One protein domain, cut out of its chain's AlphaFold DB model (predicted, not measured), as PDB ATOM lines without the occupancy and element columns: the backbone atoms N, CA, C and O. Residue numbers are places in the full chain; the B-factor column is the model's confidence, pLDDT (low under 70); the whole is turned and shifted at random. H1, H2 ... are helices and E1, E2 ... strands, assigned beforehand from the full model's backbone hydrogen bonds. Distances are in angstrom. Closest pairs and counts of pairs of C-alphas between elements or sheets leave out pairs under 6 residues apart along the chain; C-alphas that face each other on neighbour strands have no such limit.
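AT A GLANCE: This is residues 203 to 348 of the 794 residues of the protein "Nudix hydrolase domain-containing protein" of Naegleria fowleri (UniProt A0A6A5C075). A long two-stranded hairpin, E1 and E2, runs as a twisted ribbon along the length of an elongated shape; E4 and E3 join it beside residues 244 to 247 of E2, and there H3 and H5 pack over one face of the four-strand sheet. H4 packs beside the far part of the ribbon, the small hairpin E5 and E6 packs on H5, and H1 and H2 lie beyond the ribbon's other end. The printed part has 146 residues, with five named helices and six named strands in the order H1 E1 E2 H2 H3 E3 E4 H4 E5 E6 H5; the sheets, E1 - E2 - E4 - E3 and E5 - E6, are antiparallel and the class is mixed, helices and strands. It is only just compact, close to loose, with a radius of gyration of the C-alphas of 17.3 A and spans of 63 by 37 by 23 A.

IN THESE COORDINATES: Find C-alpha 203 at (73.139, 44.672, -26.326), where H1 begins and runs to 211. E1, residues 216 to 228, covers 34.8 A and ends at (20.146, 26.771, -23.504); E2, 235 to 247, returns over 34.3 A. Next come H2, 250 to 256, H3, 261 to 272, 16.7 A long, E3, 276 to 278, and E4, 285 to 288. H4, 292 to 301, E5, 312 to 315, and E6, 318 to 324, lead to H5, 328 to 346, 26.0 A long, ending at (62.552, 30.678, -26.410).

HOW THE PARTS SIT: Start at the twisted, only just so, sheet: N 221 and O 242 of E1 and E2 are 2.8 A apart, N 247 and O 285 of E2 and E4 2.8 A, and N 286 and O 277 of the hairpin E3 and E4 2.9 A, each within hydrogen-bond range. H3 and H5 lie on the same face, two layers, helices on one face of a sheet; H3 runs along the strands at a height of 7.7 A, H5 across them at 10.8 A. Residues 267 to 271 of H3 touch H5, closest C-alphas Ile 268 and Ile 338, 6.6 A. H2 touches H3 at Tyr 254 and Ala 261, C-alphas 5.4 A apart, and H1 only just touches H2, with 3 pairs of C-alphas within 8 A. H4 is on the sheet, over none of its strands. In E5 and E6, N 313 and O 323 are 2.9 A apart; Val 323 and Gly 330 are the closest C-alphas of E6 and H5, 6.0 A. Each O i to N i+4 pair is within range in H2, H3, H4 and H5, and 4 of 5 in H1.

THE WHOLE: Look to Pro 203 and Thr 232 for the farthest C-alphas, 63.5 A apart. The printed part has no cut, and no link is long. Mean pLDDT of the printed part is 89.9, and no printed residue is under 70.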
ATOM      1  N   PRO A 203      73.598  43.401 -25.763       81.56
ATOM      2  CA  PRO A 203      73.139  44.672 -26.326       81.56
ATOM      3  C   PRO A 203      72.015  44.500 -27.358       81.56
ATOM      4  O   PRO A 203      71.095  45.315 -27.403       81.56
ATOM      5  N   THR A 204      72.045  43.401 -28.119       81.06
ATOM      6  CA  THR A 204      71.003  43.005 -29.077       81.06
ATOM      7  C   THR A 204      69.677  42.658 -28.397       81.06
ATOM      8  O   THR A 204      68.638  43.124 -28.853       81.06
ATOM      9  N   HIS A 205      69.685  41.940 -27.267       83.88
ATOM     10  CA  HIS A 205      68.477  41.691 -26.469       83.88
ATOM     11  C   HIS A 205      67.885  43.014 -25.939       83.88
ATOM     12  O   HIS A 205      66.704  43.291 -26.141       83.88
ATOM     13  N   LYS A 206      68.713  43.907 -25.373       82.75
ATOM     14  CA  LYS A 206      68.271  45.244 -24.913       82.75
ATOM     15  C   LYS A 206      67.807  46.180 -26.039       82.75
ATOM     16  O   LYS A 206      67.183  47.205 -25.756       82.75
ATOM     17  N   GLN A 207      68.165  45.901 -27.291       85.31
ATOM     18  CA  GLN A 207      67.683  46.644 -28.455       85.31
ATOM     19  C   GLN A 207      66.350  46.080 -28.956       85.31
ATOM     20  O   GLN A 207      65.444  46.864 -29.218       85.31
ATOM     21  N   LEU A 208      66.206  44.750 -29.004       84.19
ATOM     22  CA  LEU A 208      64.953  44.068 -29.336       84.19
ATOM     23  C   LEU A 208      63.824  44.490 -28.381       84.19
ATOM     24  O   LEU A 208      62.787  44.960 -28.834       84.19
ATOM     25  N   LEU A 209      64.070  44.454 -27.067       84.81
ATOM     26  CA  LEU A 209      63.107  44.888 -26.041       84.81
ATOM     27  C   LEU A 209      62.669  46.355 -26.180       84.81
ATOM     28  O   LEU A 209      61.552  46.698 -25.821       84.81
ATOM     29  N   ARG A 210      63.529  47.236 -26.707       84.94
ATOM     30  CA  ARG A 210      63.175  48.648 -26.938       84.94
ATOM     31  C   ARG A 210      62.335  48.871 -28.196       84.94
ATOM     32  O   ARG A 210      61.740  49.933 -28.322       84.94
ATOM     33  N   ARG A 211      62.305  47.907 -29.119       83.69
ATOM     34  CA  ARG A 211      61.436  47.914 -30.310       83.69
ATOM     35  C   ARG A 211      60.115  47.195 -30.034       83.69
ATOM     36  O   ARG A 211      59.073  47.611 -30.524       83.69
ATOM     37  N   VAL A 212      60.163  46.143 -29.219       85.19
ATOM     38  CA  VAL A 212      59.013  45.351 -28.770       85.19
ATOM     39  C   VAL A 212      58.392  46.007 -27.528       85.19
ATOM     40  O   VAL A 212      58.507  45.497 -26.420       85.19
ATOM     41  N   GLN A 213      57.757  47.164 -27.725       84.75
ATOM     42  CA  GLN A 213      56.876  47.796 -26.735       84.75
ATOM     43  C   GLN A 213      55.419  47.514 -27.103       84.75
ATOM     44  O   GLN A 213      55.031  47.702 -28.261       84.75
ATOM     45  N   THR A 214      54.599  47.074 -26.151       80.44
ATOM     46  CA  THR A 214      53.182  46.790 -26.418       80.44
ATOM     47  C   THR A 214      52.322  48.053 -26.446       80.44
ATOM     48  O   THR A 214      52.270  48.814 -25.482       80.44
ATOM     49  N   LYS A 215      51.587  48.261 -27.546       85.12
ATOM     50  CA  LYS A 215      50.535  49.283 -27.655       85.12
ATOM     51  C   LYS A 215      49.186  48.620 -27.385       85.12
ATOM     52  O   LYS A 215      48.744  47.784 -28.179       85.12
ATOM     53  N   ILE A 216      48.565  48.979 -26.262       87.00
ATOM     54  CA  ILE A 216      47.326  48.369 -25.774       87.00
ATOM     55  C   ILE A 216      46.168  49.365 -25.778       87.00
ATOM     56  O   ILE A 216      46.292  50.472 -25.264       87.00
ATOM     57  N   GLU A 217      45.020  48.903 -26.263       86.38
ATOM     58  CA  GLU A 217      43.706  49.518 -26.062       86.38
ATOM     59  C   GLU A 217      42.753  48.514 -25.389       86.38
ATOM     60  O   GLU A 217      43.000  47.304 -25.384       86.38
ATOM     61  N   THR A 218      41.652  49.005 -24.822       79.25
ATOM     62  CA  THR A 218      40.559  48.165 -24.308       79.25
ATOM     63  C   THR A 218      39.332  48.409 -25.176       79.25
ATOM     64  O   THR A 218      38.911  49.551 -25.334       79.25
ATOM     65  N   GLU A 219      38.761  47.343 -25.733       86.50
ATOM     66  CA  GLU A 219      37.569  47.393 -26.584       86.50
ATOM     67  C   GLU A 219      36.434  46.583 -25.926       86.50
ATOM     68  O   GLU A 219      36.664  45.505 -25.363       86.50
ATOM     69  N   ASP A 220      35.195  47.068 -26.037       78.19
ATOM     70  CA  ASP A 220      34.014  46.233 -25.806       78.19
ATOM     71  C   ASP A 220      33.834  45.272 -26.998       78.19
ATOM     72  O   ASP A 220      34.046  45.630 -28.158       78.19
ATOM     73  N   TYR A 221      33.456  44.027 -26.714       78.38
ATOM     74  CA  TYR A 221      33.336  42.943 -27.687       78.38
ATOM     75  C   TYR A 221      32.002  42.218 -27.517       78.38
ATOM     76  O   TYR A 221      31.804  41.450 -26.575       78.38
ATOM     77  N   THR A 222      31.081  42.446 -28.449       74.19
ATOM     78  CA  THR A 222      29.820  41.705 -28.510       74.19
ATOM     79  C   THR A 222      30.026  40.381 -29.239       74.19
ATOM     80  O   THR A 222      30.395  40.365 -30.412       74.19
ATOM     81  N   GLN A 223      29.740  39.270 -28.561       77.31
ATOM     82  CA  GLN A 223      29.669  37.944 -29.165       77.31
ATOM     83  C   GLN A 223      28.238  37.412 -29.079       77.31
ATOM     84  O   GLN A 223      27.665  37.332 -27.994       77.31
ATOM     85  N   ASP A 224      27.669  37.003 -30.210       76.38
ATOM     86  CA  ASP A 224      26.378  36.316 -30.227       76.38
ATOM     87  C   ASP A 224      26.582  34.865 -29.761       76.38
ATOM     88  O   ASP A 224      27.345  34.100 -30.359       76.38
ATOM     89  N   ILE A 225      25.933  34.483 -28.659       74.38
ATOM     90  CA  ILE A 225      26.077  33.169 -28.032       74.38
ATOM     91  C   ILE A 225      24.708  32.520 -27.856       74.38
ATOM     92  O   ILE A 225      23.831  33.038 -27.171       74.38
ATOM     93  N   LYS A 226      24.575  31.312 -28.405       74.56
ATOM     94  CA  LYS A 226      23.433  30.438 -28.141       74.56
ATOM     95  C   LYS A 226      23.568  29.843 -26.740       74.56
ATOM     96  O   LYS A 226      24.530  29.116 -26.449       74.56
ATOM     97  N   TYR A 227      22.632  30.195 -25.871       73.44
ATOM     98  CA  TYR A 227      22.461  29.660 -24.524       73.44
ATOM     99  C   TYR A 227      21.240  28.737 -24.514       73.44
ATOM    100  O   TYR A 227      20.270  28.983 -25.228       73.44
ATOM    101  N   ARG A 228      21.289  27.659 -23.731       73.69
ATOM    102  CA  ARG A 228      20.146  26.771 -23.504       73.69
ATOM    103  C   ARG A 228      19.950  26.671 -22.007       73.69
ATOM    104  O   ARG A 228      20.880  26.276 -21.304       73.69
ATOM    105  N   ASP A 229      18.776  27.064 -21.548       72.81
ATOM    106  CA  ASP A 229      18.418  26.976 -20.143       72.81
ATOM    107  C   ASP A 229      18.167  25.509 -19.776       72.81
ATOM    108  O   ASP A 229      17.528  24.768 -20.525       72.81
ATOM    109  N   LEU A 230      18.735  25.065 -18.656       74.88
ATOM    110  CA  LEU A 230      18.658  23.671 -18.223       74.88
ATOM    111  C   LEU A 230      17.354  23.352 -17.477       74.88
ATOM    112  O   LEU A 230      16.978  22.183 -17.419       74.88
ATOM    113  N   GLU A 231      16.670  24.356 -16.922       77.19
ATOM    114  CA  GLU A 231      15.393  24.189 -16.225       77.19
ATOM    115  C   GLU A 231      14.217  24.227 -17.207       77.19
ATOM    116  O   GLU A 231      13.316  23.392 -17.119       77.19
ATOM    117  N   THR A 232      14.227  25.166 -18.161       83.94
ATOM    118  CA  THR A 232      13.131  25.324 -19.141       83.94
ATOM    119  C   THR A 232      13.365  24.573 -20.452       83.94
ATOM    120  O   THR A 232      12.424  24.381 -21.219       83.94
ATOM    121  N   ASN A 233      14.601  24.133 -20.718       78.31
ATOM    122  CA  ASN A 233      15.053  23.551 -21.989       78.31
ATOM    123  C   ASN A 233      14.989  24.515 -23.199       78.31
ATOM    124  O   ASN A 233      15.314  24.105 -24.320       78.31
ATOM    125  N   GLU A 234      14.603  25.780 -22.985       82.19
ATOM    126  CA  GLU A 234      14.494  26.813 -24.019       82.19
ATOM    127  C   GLU A 234      15.878  27.292 -24.480       82.19
ATOM    128  O   GLU A 234      16.835  27.366 -23.705       82.19
ATOM    129  N   GLN A 235      15.986  27.624 -25.769       80.31
ATOM    130  CA  GLN A 235      17.204  28.164 -26.363       80.31
ATOM    131  C   GLN A 235      17.056  29.670 -26.591       80.31
ATOM    132  O   GLN A 235      16.135  30.114 -27.273       80.31
ATOM    133  N   TYR A 236      18.010  30.440 -26.073       79.06
ATOM    134  CA  TYR A 236      18.067  31.891 -26.192       79.06
ATOM    135  C   TYR A 236      19.321  32.307 -26.968       79.06
ATOM    136  O   TYR A 236      20.440  31.918 -26.618       79.06
ATOM    137  N   ASP A 237      19.148  33.134 -27.996       82.69
ATOM    138  CA  ASP A 237      20.257  33.801 -28.678       82.69
ATOM    139  C   ASP A 237      20.611  35.079 -27.889       82.69
ATOM    140  O   ASP A 237      19.894  36.081 -27.935       82.69
ATOM    141  N   LEU A 238      21.699  35.034 -27.112       78.25
ATOM    142  CA  LEU A 238      22.142  36.131 -26.245       78.25
ATOM    143  C   LEU A 238      23.315  36.892 -26.870       78.25
ATOM    144  O   LEU A 238      24.365  36.314 -27.151       78.25
ATOM    145  N   LYS A 239      23.175  38.216 -27.008       82.81
ATOM    146  CA  LYS A 239      24.291  39.112 -27.342       82.81
ATOM    147  C   LYS A 239      25.121  39.388 -26.090       82.81
ATOM    148  O   LYS A 239      24.715  40.163 -25.223       82.81
ATOM    149  N   LEU A 240      26.276  38.742 -25.973       79.06
ATOM    150  CA  LEU A 240      27.168  38.879 -24.828       79.06
ATOM    151  C   LEU A 240      28.201  39.980 -25.062       79.06
ATOM    152  O   LEU A 240      29.168  39.792 -25.792       79.06
ATOM    153  N   ASN A 241      28.017  41.115 -24.387       82.88
ATOM    154  CA  ASN A 241      29.000  42.197 -24.332       82.88
ATOM    155  C   ASN A 241      30.118  41.831 -23.342       82.88
ATOM    156  O   ASN A 241      30.031  42.116 -22.143       82.88
ATOM    157  N   MET A 242      31.141  41.143 -23.834       85.75
ATOM    158  CA  MET A 242      32.379  40.864 -23.108       85.75
ATOM    159  C   MET A 242      33.358  42.034 -23.269       85.75
ATOM    160  O   MET A 242      33.249  42.815 -24.209       85.75
ATOM    161  N   LYS A 243      34.338  42.149 -22.372       91.69
ATOM    162  CA  LYS A 243      35.468  43.069 -22.558       91.69
ATOM    163  C   LYS A 243      36.691  42.319 -23.073       91.69
ATOM    164  O   LYS A 243      36.908  41.151 -22.723       91.69
ATOM    165  N   ARG A 244      37.492  42.989 -23.902       94.19
ATOM    166  CA  ARG A 244      38.774  42.469 -24.385       94.19
ATOM    167  C   ARG A 244      39.865  43.532 -24.338       94.19
ATOM    168  O   ARG A 244      39.637  44.700 -24.639       94.19
ATOM    169  N   THR A 245      41.071  43.097 -24.003       95.50
ATOM    170  CA  THR A 245      42.288  43.898 -24.155       95.50
ATOM    171  C   THR A 245      42.872  43.613 -25.536       95.50
ATOM    172  O   THR A 245      42.921  42.458 -25.973       95.50
ATOM    173  N   VAL A 246      43.284  44.662 -26.239       96.50
ATOM    174  CA  VAL A 246      43.649  44.625 -27.655       96.50
ATOM    175  C   VAL A 246      45.088  45.080 -27.833       96.50
ATOM    176  O   VAL A 246      45.460  46.179 -27.437       96.50
ATOM    177  N   ILE A 247      45.900  44.222 -28.443       97.19
ATOM    178  CA  ILE A 247      47.310  44.456 -28.747       97.19
ATOM    179  C   ILE A 247      47.382  44.919 -30.202       97.19
ATOM    180  O   ILE A 247      47.402  44.105 -31.133       97.19
ATOM    181  N   ASN A 248      47.377  46.236 -30.401       94.56
ATOM    182  CA  ASN A 248      47.243  46.836 -31.729       94.56
ATOM    183  C   ASN A 248      48.469  46.624 -32.611       94.56
ATOM    184  O   ASN A 248      48.338  46.424 -33.814       94.56
ATOM    185  N   ASN A 249      49.665  46.624 -32.022       95.50
ATOM    186  CA  ASN A 249      50.907  46.449 -32.763       95.50
ATOM    187  C   ASN A 249      51.430  45.009 -32.776       95.50
ATOM    188  O   ASN A 249      52.631  44.784 -32.932       95.50
ATOM    189  N   MET A 250      50.539  44.019 -32.659       96.25
ATOM    190  CA  MET A 250      50.937  42.612 -32.672       96.25
ATOM    191  C   MET A 250      51.731  42.243 -33.939       96.25
ATOM    192  O   MET A 250      52.704  41.494 -33.849       96.25
ATOM    193  N   LEU A 251      51.378  42.837 -35.089       95.19
ATOM    194  CA  LEU A 251      52.126  42.750 -36.349       95.19
ATOM    195  C   LEU A 251      53.595  43.185 -36.225       95.19
ATOM    196  O   LEU A 251      54.485  42.454 -36.661       95.19
ATOM    197  N   GLU A 252      53.845  44.359 -35.635       95.19
ATOM    198  CA  GLU A 252      55.194  44.903 -35.414       95.19
ATOM    199  C   GLU A 252      55.994  43.938 -34.522       95.19
ATOM    200  O   GLU A 252      57.093  43.512 -34.878       95.19
ATOM    201  N   ILE A 253      55.380  43.519 -33.407       94.81
ATOM    202  CA  ILE A 253      55.964  42.638 -32.390       94.81
ATOM    203  C   ILE A 253      56.422  41.306 -32.994       94.81
ATOM    204  O   ILE A 253      57.595  40.949 -32.879       94.81
ATOM    205  N   TYR A 254      55.532  40.553 -33.655       94.75
ATOM    206  CA  TYR A 254      55.896  39.214 -34.136       94.75
ATOM    207  C   TYR A 254      56.889  39.256 -35.305       94.75
ATOM    208  O   TYR A 254      57.706  38.342 -35.446       94.75
ATOM    209  N   THR A 255      56.836  40.317 -36.118       93.19
ATOM    210  CA  THR A 255      57.749  40.528 -37.248       93.19
ATOM    211  C   THR A 255      59.163  40.806 -36.744       93.19
ATOM    212  O   THR A 255      60.095  40.110 -37.141       93.19
ATOM    213  N   GLU A 256      59.318  41.742 -35.804       93.88
ATOM    214  CA  GLU A 256      60.610  42.082 -35.192       93.88
ATOM    215  C   GLU A 256      61.195  40.898 -34.397       93.88
ATOM    216  O   GLU A 256      62.397  40.636 -34.440       93.88
ATOM    217  N   MET A 257      60.343  40.112 -33.731       93.56
ATOM    218  CA  MET A 257      60.753  38.877 -33.054       93.56
ATOM    219  C   MET A 257      61.058  37.716 -34.020       93.56
ATOM    220  O   MET A 257      61.602  36.696 -33.591       93.56
ATOM    221  N   ASN A 258      60.714  37.823 -35.311       93.19
ATOM    222  CA  ASN A 258      60.791  36.727 -36.284       93.19
ATOM    223  C   ASN A 258      60.114  35.445 -35.736       93.19
ATOM    224  O   ASN A 258      60.732  34.380 -35.612       93.19
ATOM    225  N   ARG A 259      58.846  35.573 -35.315       92.12
ATOM    226  CA  ARG A 259      58.009  34.501 -34.741       92.12
ATOM    227  C   ARG A 259      56.591  34.542 -35.314       92.12
ATOM    228  O   ARG A 259      56.136  35.570 -35.796       92.12
ATOM    229  N   ARG A 260      55.862  33.422 -35.245       91.75
ATOM    230  CA  ARG A 260      54.438  33.378 -35.628       91.75
ATOM    231  C   ARG A 260      53.581  34.001 -34.523       91.75
ATOM    232  O   ARG A 260      53.674  33.576 -33.369       91.75
ATOM    233  N   ALA A 261      52.707  34.939 -34.889       93.62
ATOM    234  CA  ALA A 261      51.797  35.637 -33.975       93.62
ATOM    235  C   ALA A 261      51.000  34.686 -33.067       93.62
ATOM    236  O   ALA A 261      50.851  34.931 -31.871       93.62
ATOM    237  N   GLN A 262      50.546  33.556 -33.620       90.94
ATOM    238  CA  GLN A 262      49.744  32.559 -32.912       90.94
ATOM    239  C   GLN A 262      50.485  31.933 -31.718       90.94
ATOM    240  O   GLN A 262      49.848  31.600 -30.722       90.94
ATOM    241  N   TYR A 263      51.814  31.778 -31.780       89.81
ATOM    242  CA  TYR A 263      52.586  31.228 -30.656       89.81
ATOM    243  C   TYR A 263      52.851  32.271 -29.576       89.81
ATOM    244  O   TYR A 263      52.808  31.927 -28.399       89.81
ATOM    245  N   LEU A 264      53.047  33.535 -29.959       93.94
ATOM    246  CA  LEU A 264      53.172  34.637 -29.007       93.94
ATOM    247  C   LEU A 264      51.856  34.878 -28.261       93.94
ATOM    248  O   LEU A 264      51.865  34.899 -27.036       93.94
ATOM    249  N   MET A 265      50.713  34.945 -28.957       96.38
ATOM    250  CA  MET A 265      49.406  35.067 -28.291       96.38
ATOM    251  C   MET A 265      49.116  33.879 -27.371       96.38
ATOM    252  O   MET A 265      48.586  34.061 -26.278       96.38
ATOM    253  N   LYS A 266      49.503  32.663 -27.773       93.69
ATOM    254  CA  LYS A 266      49.353  31.469 -26.936       93.69
ATOM    255  C   LYS A 266      50.262  31.492 -25.704       93.69
ATOM    256  O   LYS A 266      49.844  31.001 -24.663       93.69
ATOM    257  N   TYR A 267      51.464  32.064 -25.805       95.06
ATOM    258  CA  TYR A 267      52.339  32.278 -24.650       95.06
ATOM    259  C   TYR A 267      51.785  33.340 -23.706       95.06
ATOM    260  O   TYR A 267      51.698  33.101 -22.509       95.06
ATOM    261  N   ILE A 268      51.324  34.468 -24.253       96.38
ATOM    262  CA  ILE A 268      50.660  35.522 -23.483       96.38
ATOM    263  C   ILE A 268      49.483  34.935 -22.703       96.38
ATOM    264  O   ILE A 268      49.427  35.114 -21.494       96.38
ATOM    265  N   GLY A 269      48.599  34.175 -23.362       96.00
ATOM    266  CA  GLY A 269      47.459  33.515 -22.714       96.00
ATOM    267  C   GLY A 269      47.838  32.475 -21.659       96.00
ATOM    268  O   GLY A 269      47.142  32.360 -20.656       96.00
ATOM    269  N   PHE A 270      48.952  31.762 -21.849       95.06
ATOM    270  CA  PHE A 270      49.492  30.834 -20.854       95.06
ATOM    271  C   PHE A 270      49.985  31.561 -19.593       95.06
ATOM    272  O   PHE A 270      49.605  31.181 -18.491       95.06
ATOM    273  N   GLU A 271      50.785  32.620 -19.742       95.75
ATOM    274  CA  GLU A 271      51.384  33.349 -18.610       95.75
ATOM    275  C   GLU A 271      50.353  34.133 -17.777       95.75
ATOM    276  O   GLU A 271      50.560  34.335 -16.583       95.75
ATOM    277  N   ILE A 272      49.238  34.564 -18.382       95.94
ATOM    278  CA  ILE A 272      48.165  35.312 -17.692       95.94
ATOM    279  C   ILE A 272      46.937  34.470 -17.321       95.94
ATOM    280  O   ILE A 272      45.994  35.014 -16.747       95.94
ATOM    281  N   ASP A 273      46.927  33.182 -17.679       94.69
ATOM    282  CA  ASP A 273      45.777  32.270 -17.574       94.69
ATOM    283  C   ASP A 273      44.485  32.843 -18.205       94.69
ATOM    284  O   ASP A 273      43.427  32.951 -17.577       94.69
ATOM    285  N   LYS A 274      44.578  33.280 -19.473       94.88
ATOM    286  CA  LYS A 274      43.443  33.805 -20.261       94.88
ATOM    287  C   LYS A 274      43.395  33.257 -21.680       94.88
ATOM    288  O   LYS A 274      44.399  32.878 -22.282       94.88
ATOM    289  N   THR A 275      42.196  33.293 -22.258       93.56
ATOM    290  CA  THR A 275      41.999  33.004 -23.679       93.56
ATOM    291  C   THR A 275      42.539  34.149 -24.526       93.56
ATOM    292  O   THR A 275      41.989  35.251 -24.535       93.56
ATOM    293  N   CYS A 276      43.586  33.844 -25.286       95.56
ATOM    294  CA  CYS A 276      44.246  34.761 -26.202       95.56
ATOM    295  C   CYS A 276      44.202  34.230 -27.634       95.56
ATOM    296  O   CYS A 276      44.424  33.039 -27.867       95.56
ATOM    297  N   PHE A 277      43.970  35.113 -28.603       95.12
ATOM    298  CA  PHE A 277      44.001  34.771 -30.025       95.12
ATOM    299  C   PHE A 277      44.578  35.909 -30.872       95.12
ATOM    300  O   PHE A 277      44.637  37.059 -30.447       95.12
ATOM    301  N   TYR A 278      45.054  35.560 -32.065       95.94
ATOM    302  CA  TYR A 278      45.508  36.508 -33.077       95.94
ATOM    303  C   TYR A 278      44.520  36.476 -34.233       95.94
ATOM    304  O   TYR A 278      44.233  35.395 -34.749       95.94
ATOM    305  N   ASP A 279      44.038  37.644 -34.632       95.25
ATOM    306  CA  ASP A 279      43.198  37.801 -35.810       95.25
ATOM    307  C   ASP A 279      44.087  38.092 -37.025       95.25
ATOM    308  O   ASP A 279      44.884  39.031 -37.028       95.25
ATOM    309  N   THR A 280      43.992  37.242 -38.045       92.31
ATOM    310  CA  THR A 280      44.821  37.319 -39.251       92.31
ATOM    311  C   THR A 280      44.411  38.429 -40.212       92.31
ATOM    312  O   THR A 280      45.261  38.872 -40.984       92.31
ATOM    313  N   GLU A 281      43.155  38.872 -40.171       93.56
ATOM    314  CA  GLU A 281      42.607  39.869 -41.092       93.56
ATOM    315  C   GLU A 281      42.965  41.276 -40.611       93.56
ATOM    316  O   GLU A 281      43.656  42.016 -41.314       93.56
ATOM    317  N   VAL A 282      42.605  41.610 -39.365       94.75
ATOM    318  CA  VAL A 282      42.929  42.923 -38.765       94.75
ATOM    319  C   VAL A 282      44.337  42.994 -38.164       94.75
ATOM    320  O   VAL A 282      44.787  44.068 -37.770       94.75
ATOM    321  N   LYS A 283      45.051  41.863 -38.094       96.19
ATOM    322  CA  LYS A 283      46.436  41.737 -37.594       96.19
ATOM    323  C   LYS A 283      46.640  42.189 -36.138       96.19
ATOM    324  O   LYS A 283      47.754  42.541 -35.738       96.19
ATOM    325  N   LYS A 284      45.573  42.134 -35.332       96.44
ATOM    326  CA  LYS A 284      45.566  42.471 -33.901       96.44
ATOM    327  C   LYS A 284      45.662  41.217 -33.020       96.44
ATOM    328  O   LYS A 284      45.194  40.135 -33.379       96.44
ATOM    329  N   GLY A 285      46.259  41.372 -31.840       96.94
ATOM    330  CA  GLY A 285      46.188  40.383 -30.761       96.94
ATOM    331  C   GLY A 285      45.031  40.694 -29.812       96.94
ATOM    332  O   GLY A 285      44.815  41.853 -29.474       96.94
ATOM    333  N   TYR A 286      44.312  39.674 -29.352       96.56
ATOM    334  CA  TYR A 286      43.174  39.816 -28.445       96.56
ATOM    335  C   TYR A 286      43.345  38.968 -27.187       96.56
ATOM    336  O   TYR A 286      43.700  37.790 -27.272       96.56
ATOM    337  N   VAL A 287      43.044  39.564 -26.033       96.44
ATOM    338  CA  VAL A 287      42.985  38.910 -24.720       96.44
ATOM    339  C   VAL A 287      41.569  39.064 -24.165       96.44
ATOM    340  O   VAL A 287      41.117  40.183 -23.914       96.44
ATOM    341  N   LEU A 288      40.854  37.955 -23.971       94.75
ATOM    342  CA  LEU A 288      39.513  37.973 -23.378       94.75
ATOM    343  C   LEU A 288      39.598  38.136 -21.855       94.75
ATOM    344  O   LEU A 288      40.400  37.463 -21.208       94.75
ATOM    345  N   HIS A 289      38.769  39.015 -21.279       94.12
ATOM    346  CA  HIS A 289      38.779  39.285 -19.831       94.12
ATOM    347  C   HIS A 289      38.255  38.095 -19.014       94.12
ATOM    348  O   HIS A 289      38.836  37.719 -17.991       94.12
ATOM    349  N   GLU A 290      37.194  37.460 -19.506       91.00
ATOM    350  CA  GLU A 290      36.548  36.277 -18.926       91.00
ATOM    351  C   GLU A 290      36.628  35.099 -19.906       91.00
ATOM    352  O   GLU A 290      36.653  35.279 -21.128       91.00
ATOM    353  N   HIS A 291      36.622  33.870 -19.393       89.31
ATOM    354  CA  HIS A 291      36.479  32.689 -20.235       89.31
ATOM    355  C   HIS A 291      34.998  32.487 -20.605       89.31
ATOM    356  O   HIS A 291      34.120  32.551 -19.748       89.31
ATOM    357  N   ILE A 292      34.693  32.170 -21.870       85.44
ATOM    358  CA  ILE A 292      33.302  32.026 -22.362       85.44
ATOM    359  C   ILE A 292      32.479  31.027 -21.520       85.44
ATOM    360  O   ILE A 292      31.277  31.205 -21.344       85.44
ATOM    361  N   ALA A 293      33.113  29.984 -20.971       87.31
ATOM    362  CA  ALA A 293      32.433  29.041 -20.077       87.31
ATOM    363  C   ALA A 293      32.064  29.647 -18.707       87.31
ATOM    364  O   ALA A 293      31.001  29.331 -18.188       87.31
ATOM    365  N   GLU A 294      32.887  30.540 -18.146       89.62
ATOM    366  CA  GLU A 294      32.578  31.246 -16.889       89.62
ATOM    367  C   GLU A 294      31.371  32.164 -17.088       89.62
ATOM    368  O   GLU A 294      30.428  32.131 -16.305       89.62
ATOM    369  N   VAL A 295      31.359  32.905 -18.201       88.31
ATOM    370  CA  VAL A 295      30.247  33.777 -18.598       88.31
ATOM    371  C   VAL A 295      28.951  32.981 -18.796       88.31
ATOM    372  O   VAL A 295      27.888  33.419 -18.361       88.31
ATOM    373  N   LYS A 296      29.020  31.792 -19.413       87.12
ATOM    374  CA  LYS A 296      27.861  30.892 -19.554       87.12
ATOM    375  C   LYS A 296      27.353  30.369 -18.210       87.12
ATOM    376  O   LYS A 296      26.141  30.324 -18.019       87.12
ATOM    377  N   ASN A 297      28.251  30.003 -17.296       89.75
ATOM    378  CA  ASN A 297      27.872  29.549 -15.959       89.75
ATOM    379  C   ASN A 297      27.237  30.689 -15.149       89.75
ATOM    380  O   ASN A 297      26.182  30.488 -14.559       89.75
ATOM    381  N   GLU A 298      27.799  31.902 -15.196       90.56
ATOM    382  CA  GLU A 298      27.216  33.070 -14.521       90.56
ATOM    383  C   GLU A 298      25.810  33.389 -15.046       90.56
ATOM    384  O   GLU A 298      24.914  33.665 -14.249       90.56
ATOM    385  N   LEU A 299      25.598  33.326 -16.365       88.56
ATOM    386  CA  LEU A 299      24.270  33.511 -16.956       88.56
ATOM    387  C   LEU A 299      23.275  32.437 -16.501       88.56
ATOM    388  O   LEU A 299      22.118  32.773 -16.260       88.56
ATOM    389  N   ALA A 300      23.706  31.181 -16.363       86.50
ATOM    390  CA  ALA A 300      22.854  30.109 -15.851       86.50
ATOM    391  C   ALA A 300      22.489  30.333 -14.373       86.50
ATOM    392  O   ALA A 300      21.317  30.301 -14.010       86.50
ATOM    393  N   GLU A 301      23.478  30.638 -13.530       91.00
ATOM    394  CA  GLU A 301      23.299  30.858 -12.088       91.00
ATOM    395  C   GLU A 301      22.461  32.108 -11.758       91.00
ATOM    396  O   GLU A 301      21.797  32.151 -10.726       91.00
ATOM    397  N   ASN A 302      22.471  33.128 -12.625       90.12
ATOM    398  CA  ASN A 302      21.798  34.413 -12.397       90.12
ATOM    399  C   ASN A 302      20.574  34.649 -13.306       90.12
ATOM    400  O   ASN A 302      20.167  35.799 -13.507       90.12
ATOM    401  N   HIS A 303      19.977  33.585 -13.858       88.38
ATOM    402  CA  HIS A 303      18.782  33.638 -14.717       88.38
ATOM    403  C   HIS A 303      18.909  34.658 -15.871       88.38
ATOM    404  O   HIS A 303      18.110  35.589 -16.013       88.38
ATOM    405  N   GLY A 304      19.972  34.527 -16.667       86.00
ATOM    406  CA  GLY A 304      20.257  35.356 -17.841       86.00
ATOM    407  C   GLY A 304      20.818  36.753 -17.545       86.00
ATOM    408  O   GLY A 304      21.058  37.519 -18.478       86.00
ATOM    409  N   LYS A 305      21.052  37.114 -16.277       88.19
ATOM    410  CA  LYS A 305      21.665  38.398 -15.897       88.19
ATOM    411  C   LYS A 305      23.166  38.224 -15.681       88.19
ATOM    412  O   LYS A 305      23.575  37.354 -14.930       88.19
ATOM    413  N   ARG A 306      23.983  39.090 -16.281       88.38
ATOM    414  CA  ARG A 306      25.430  39.170 -16.015       88.38
ATOM    415  C   ARG A 306      25.766  40.486 -15.327       88.38
ATOM    416  O   ARG A 306      25.257  41.534 -15.726       88.38
ATOM    417  N   VAL A 307      26.640  40.434 -14.327       86.31
ATOM    418  CA  VAL A 307      27.213  41.618 -13.683       86.31
ATOM    419  C   VAL A 307      28.639  41.785 -14.208       86.31
ATOM    420  O   VAL A 307      29.471  40.924 -13.932       86.31
ATOM    421  N   PRO A 308      28.962  42.859 -14.954       84.56
ATOM    422  CA  PRO A 308      30.324  43.091 -15.418       84.56
ATOM    423  C   PRO A 308      31.301  43.144 -14.238       84.56
ATOM    424  O   PRO A 308      31.171  43.991 -13.353       84.56
ATOM    425  N   LYS A 309      32.275  42.236 -14.233       89.69
ATOM    426  CA  LYS A 309      33.352  42.176 -13.240       89.69
ATOM    427  C   LYS A 309      34.609  42.784 -13.841       89.69
ATOM    428  O   LYS A 309      34.928  42.512 -14.997       89.69
ATOM    429  N   ASP A 310      35.327  43.580 -13.057       90.94
ATOM    430  CA  ASP A 310      36.703  43.904 -13.415       90.94
ATOM    431  C   ASP A 310      37.591  42.701 -13.090       90.94
ATOM    432  O   ASP A 310      37.520  42.135 -11.995       90.94
ATOM    433  N   MET A 311      38.383  42.279 -14.069       94.56
ATOM    434  CA  MET A 311      39.170  41.053 -13.992       94.56
ATOM    435  C   MET A 311      40.621  41.408 -13.707       94.56
ATOM    436  O   MET A 311      41.186  42.294 -14.341       94.56
ATOM    437  N   PHE A 312      41.232  40.695 -12.764       96.06
ATOM    438  CA  PHE A 312      42.614  40.931 -12.358       96.06
ATOM    439  C   PHE A 312      43.520  39.793 -12.820       96.06
ATOM    440  O   PHE A 312      43.208  38.618 -12.620       96.06
ATOM    441  N   VAL A 313      44.664  40.152 -13.394       96.00
ATOM    442  CA  VAL A 313      45.723  39.228 -13.813       96.00
ATOM    443  C   VAL A 313      46.912  39.373 -12.869       96.00
ATOM    444  O   VAL A 313      47.265  40.486 -12.485       96.00
ATOM    445  N   LYS A 314      47.531  38.259 -12.472       96.69
ATOM    446  CA  LYS A 314      48.724  38.244 -11.609       96.69
ATOM    447  C   LYS A 314      50.004  38.325 -12.438       96.69
ATOM    448  O   LYS A 314      50.043  37.827 -13.558       96.69
ATOM    449  N   TYR A 315      51.061  38.911 -11.881       95.56
ATOM    450  CA  TYR A 315      52.379  38.883 -12.517       95.56
ATOM    451  C   TYR A 315      53.003  37.479 -12.362       95.56
ATOM    452  O   TYR A 315      53.046  36.980 -11.235       95.56
ATOM    453  N   PRO A 316      53.543  36.849 -13.428       90.62
ATOM    454  CA  PRO A 316      54.086  35.484 -13.353       90.62
ATOM    455  C   PRO A 316      55.173  35.296 -12.287       90.62
ATOM    456  O   PRO A 316      55.201  34.291 -11.582       90.62
ATOM    457  N   ASN A 317      56.038  36.303 -12.131       90.94
ATOM    458  CA  ASN A 317      57.149  36.301 -11.176       90.94
ATOM    459  C   ASN A 317      56.801  36.915  -9.806       90.94
ATOM    460  O   ASN A 317      57.620  36.859  -8.892       90.94
ATOM    461  N   ASP A 318      55.613  37.508  -9.655       94.31
ATOM    462  CA  ASP A 318      55.136  38.088  -8.396       94.31
ATOM    463  C   ASP A 318      53.611  37.905  -8.270       94.31
ATOM    464  O   ASP A 318      52.839  38.813  -8.594       94.31
ATOM    465  N   PRO A 319      53.148  36.743  -7.772       93.19
ATOM    466  CA  PRO A 319      51.723  36.464  -7.612       93.19
ATOM    467  C   PRO A 319      51.004  37.355  -6.586       93.19
ATOM    468  O   PRO A 319      49.776  37.265  -6.482       93.19
ATOM    469  N   SER A 320      51.741  38.163  -5.808       95.50
ATOM    470  CA  SER A 320      51.170  39.155  -4.888       95.50
ATOM    471  C   SER A 320      50.749  40.434  -5.616       95.50
ATOM    472  O   SER A 320      49.804  41.103  -5.195       95.50
ATOM    473  N   ARG A 321      51.393  40.732  -6.750       96.81
ATOM    474  CA  ARG A 321      51.044  41.840  -7.629       96.81
ATOM    475  C   ARG A 321      50.026  41.388  -8.669       96.81
ATOM    476  O   ARG A 321      50.264  40.464  -9.449       96.81
ATOM    477  N   SER A 322      48.910  42.102  -8.734       96.69
ATOM    478  CA  SER A 322      47.919  41.970  -9.798       96.69
ATOM    479  C   SER A 322      47.675  43.298 -10.507       96.69
ATOM    480  O   SER A 322      48.007  44.368  -9.997       96.69
ATOM    481  N   VAL A 323      47.115  43.218 -11.710       96.94
ATOM    482  CA  VAL A 323      46.712  44.356 -12.534       96.94
ATOM    483  C   VAL A 323      45.292  44.147 -13.045       96.94
ATOM    484  O   VAL A 323      44.917  43.022 -13.377       96.94
ATOM    485  N   SER A 324      44.502  45.218 -13.076       96.38
ATOM    486  CA  SER A 324      43.181  45.226 -13.711       96.38
ATOM    487  C   SER A 324      43.341  45.084 -15.224       96.38
ATOM    488  O   SER A 324      44.157  45.771 -15.830       96.38
ATOM    489  N   MET A 325      42.536  44.243 -15.869       94.31
ATOM    490  CA  MET A 325      42.532  44.135 -17.333       94.31
ATOM    491  C   MET A 325      41.947  45.378 -18.026       94.31
ATOM    492  O   MET A 325      42.097  45.523 -19.241       94.31
ATOM    493  N   CYS A 326      41.314  46.282 -17.268       92.88
ATOM    494  CA  CYS A 326      40.907  47.608 -17.732       92.88
ATOM    495  C   CYS A 326      42.020  48.672 -17.600       92.88
ATOM    496  O   CYS A 326      41.919  49.713 -18.248       92.88
ATOM    497  N   ASP A 327      43.075  48.427 -16.811       94.88
ATOM    498  CA  ASP A 327      44.258  49.293 -16.705       94.88
ATOM    499  C   ASP A 327      45.208  49.028 -17.886       94.88
ATOM    500  O   ASP A 327      46.014  48.096 -17.873       94.88
ATOM    501  N   THR A 328      45.100  49.843 -18.938       93.88
ATOM    502  CA  THR A 328      45.889  49.687 -20.172       93.88
ATOM    503  C   THR A 328      47.391  49.880 -19.954       93.88
ATOM    504  O   THR A 328      48.188  49.168 -20.567       93.88
ATOM    505  N   GLU A 329      47.800  50.788 -19.063       94.50
ATOM    506  CA  GLU A 329      49.212  51.056 -18.766       94.50
ATOM    507  C   GLU A 329      49.825  49.908 -17.952       94.50
ATOM    508  O   GLU A 329      50.915  49.415 -18.263       94.50
ATOM    509  N   GLY A 330      49.112  49.438 -16.929       95.12
ATOM    510  CA  GLY A 330      49.511  48.276 -16.148       95.12
ATOM    511  C   GLY A 330      49.544  46.994 -16.982       95.12
ATOM    512  O   GLY A 330      50.482  46.203 -16.836       95.12
ATOM    513  N   MET A 331      48.565  46.787 -17.869       96.00
ATOM    514  CA  MET A 331      48.545  45.651 -18.796       96.00
ATOM    515  C   MET A 331      49.699  45.720 -19.800       96.00
ATOM    516  O   MET A 331      50.304  44.688 -20.074       96.00
ATOM    517  N   SER A 332      50.061  46.908 -20.299       94.06
ATOM    518  CA  SER A 332      51.217  47.085 -21.194       94.06
ATOM    519  C   SER A 332      52.516  46.684 -20.488       94.06
ATOM    520  O   SER A 332      53.255  45.828 -20.973       94.06
ATOM    521  N   LYS A 333      52.724  47.165 -19.256       94.25
ATOM    522  CA  LYS A 333      53.863  46.770 -18.409       94.25
ATOM    523  C   LYS A 333      53.908  45.263 -18.120       94.25
ATOM    524  O   LYS A 333      54.997  44.689 -18.058       94.25
ATOM    525  N   LEU A 334      52.754  44.618 -17.945       95.69
ATOM    526  CA  LEU A 334      52.666  43.168 -17.774       95.69
ATOM    527  C   LEU A 334      53.012  42.416 -19.071       95.69
ATOM    528  O   LEU A 334      53.793  41.464 -19.025       95.69
ATOM    529  N   LEU A 335      52.470  42.829 -20.221       95.75
ATOM    530  CA  LEU A 335      52.761  42.171 -21.496       95.75
ATOM    531  C   LEU A 335      54.224  42.348 -21.916       95.75
ATOM    532  O   LEU A 335      54.831  41.383 -22.372       95.75
ATOM    533  N   ASP A 336      54.824  43.519 -21.696       94.06
ATOM    534  CA  ASP A 336      56.255  43.750 -21.929       94.06
ATOM    535  C   ASP A 336      57.120  42.800 -21.071       94.06
ATOM    536  O   ASP A 336      58.093  42.216 -21.556       94.06
ATOM    537  N   HIS A 337      56.738  42.566 -19.806       94.94
ATOM    538  CA  HIS A 337      57.402  41.596 -18.927       94.94
ATOM    539  C   HIS A 337      57.262  40.148 -19.433       94.94
ATOM    540  O   HIS A 337      58.226  39.378 -19.413       94.94
ATOM    541  N   ILE A 338      56.083  39.780 -19.936       95.88
ATOM    542  CA  ILE A 338      55.818  38.464 -20.530       95.88
ATOM    543  C   ILE A 338      56.617  38.267 -21.822       95.88
ATOM    544  O   ILE A 338      57.255  37.231 -22.000       95.88
ATOM    545  N   LEU A 339      56.661  39.262 -22.711       94.94
ATOM    546  CA  LEU A 339      57.459  39.200 -23.938       94.94
ATOM    547  C   LEU A 339      58.961  39.119 -23.629       94.94
ATOM    548  O   LEU A 339      59.676  38.364 -24.288       94.94
ATOM    549  N   HIS A 340      59.439  39.793 -22.577       93.88
ATOM    550  CA  HIS A 340      60.804  39.613 -22.076       93.88
ATOM    551  C   HIS A 340      61.063  38.171 -21.602       93.88
ATOM    552  O   HIS A 340      62.109  37.598 -21.922       93.88
ATOM    553  N   SER A 341      60.126  37.564 -20.862       94.00
ATOM    554  CA  SER A 341      60.206  36.147 -20.466       94.00
ATOM    555  C   SER A 341      60.283  35.234 -21.699       94.00
ATOM    556  O   SER A 341      61.188  34.404 -21.808       94.00
ATOM    557  N   TYR A 342      59.431  35.474 -22.703       94.25
ATOM    558  CA  TYR A 342      59.435  34.716 -23.956       94.25
ATOM    559  C   TYR A 342      60.773  34.801 -24.700       94.25
ATOM    560  O   TYR A 342      61.307  33.780 -25.135       94.25
ATOM    561  N   ILE A 343      61.330  36.009 -24.853       93.69
ATOM    562  CA  ILE A 343      62.616  36.210 -25.536       93.69
ATOM    563  C   ILE A 343      63.719  35.449 -24.793       93.69
ATOM    564  O   ILE A 343      64.484  34.710 -25.418       93.69
ATOM    565  N   SER A 344      63.768  35.585 -23.466       92.31
ATOM    566  CA  SER A 344      64.754  34.915 -22.616       92.31
ATOM    567  C   SER A 344      64.698  33.388 -22.734       92.31
ATOM    568  O   SER A 344      65.747  32.757 -22.835       92.31
ATOM    569  N   ASN A 345      63.495  32.808 -22.754       91.19
ATOM    570  CA  ASN A 345      63.299  31.358 -22.667       91.19
ATOM    571  C   ASN A 345      63.285  30.654 -24.038       91.19
ATOM    572  O   ASN A 345      63.736  29.518 -24.136       91.19
ATOM    573  N   TYR A 346      62.801  31.313 -25.101       92.12
ATOM    574  CA  TYR A 346      62.552  30.678 -26.410       92.12
ATOM    575  C   TYR A 346      63.196  31.394 -27.608       92.12
ATOM    576  O   TYR A 346      62.932  31.026 -28.756       92.12
ATOM    577  N   MET A 347      64.002  32.439 -27.389       93.00
ATOM    578  CA  MET A 347      64.693  33.147 -28.479       93.00
ATOM    579  C   MET A 347      66.195  33.330 -28.271       93.00
ATOM    580  O   MET A 347      66.924  33.438 -29.259       93.00
ATOM    581  N   VAL A 348      66.685  33.370 -27.034       92.75
ATOM    582  CA  VAL A 348      68.124  33.464 -26.759       92.75
ATOM    583  C   VAL A 348      68.787  32.109 -27.015       92.75
ATOM    584  O   VAL A 348      68.572  31.153 -26.280       92.75
TER     585      VAL A 348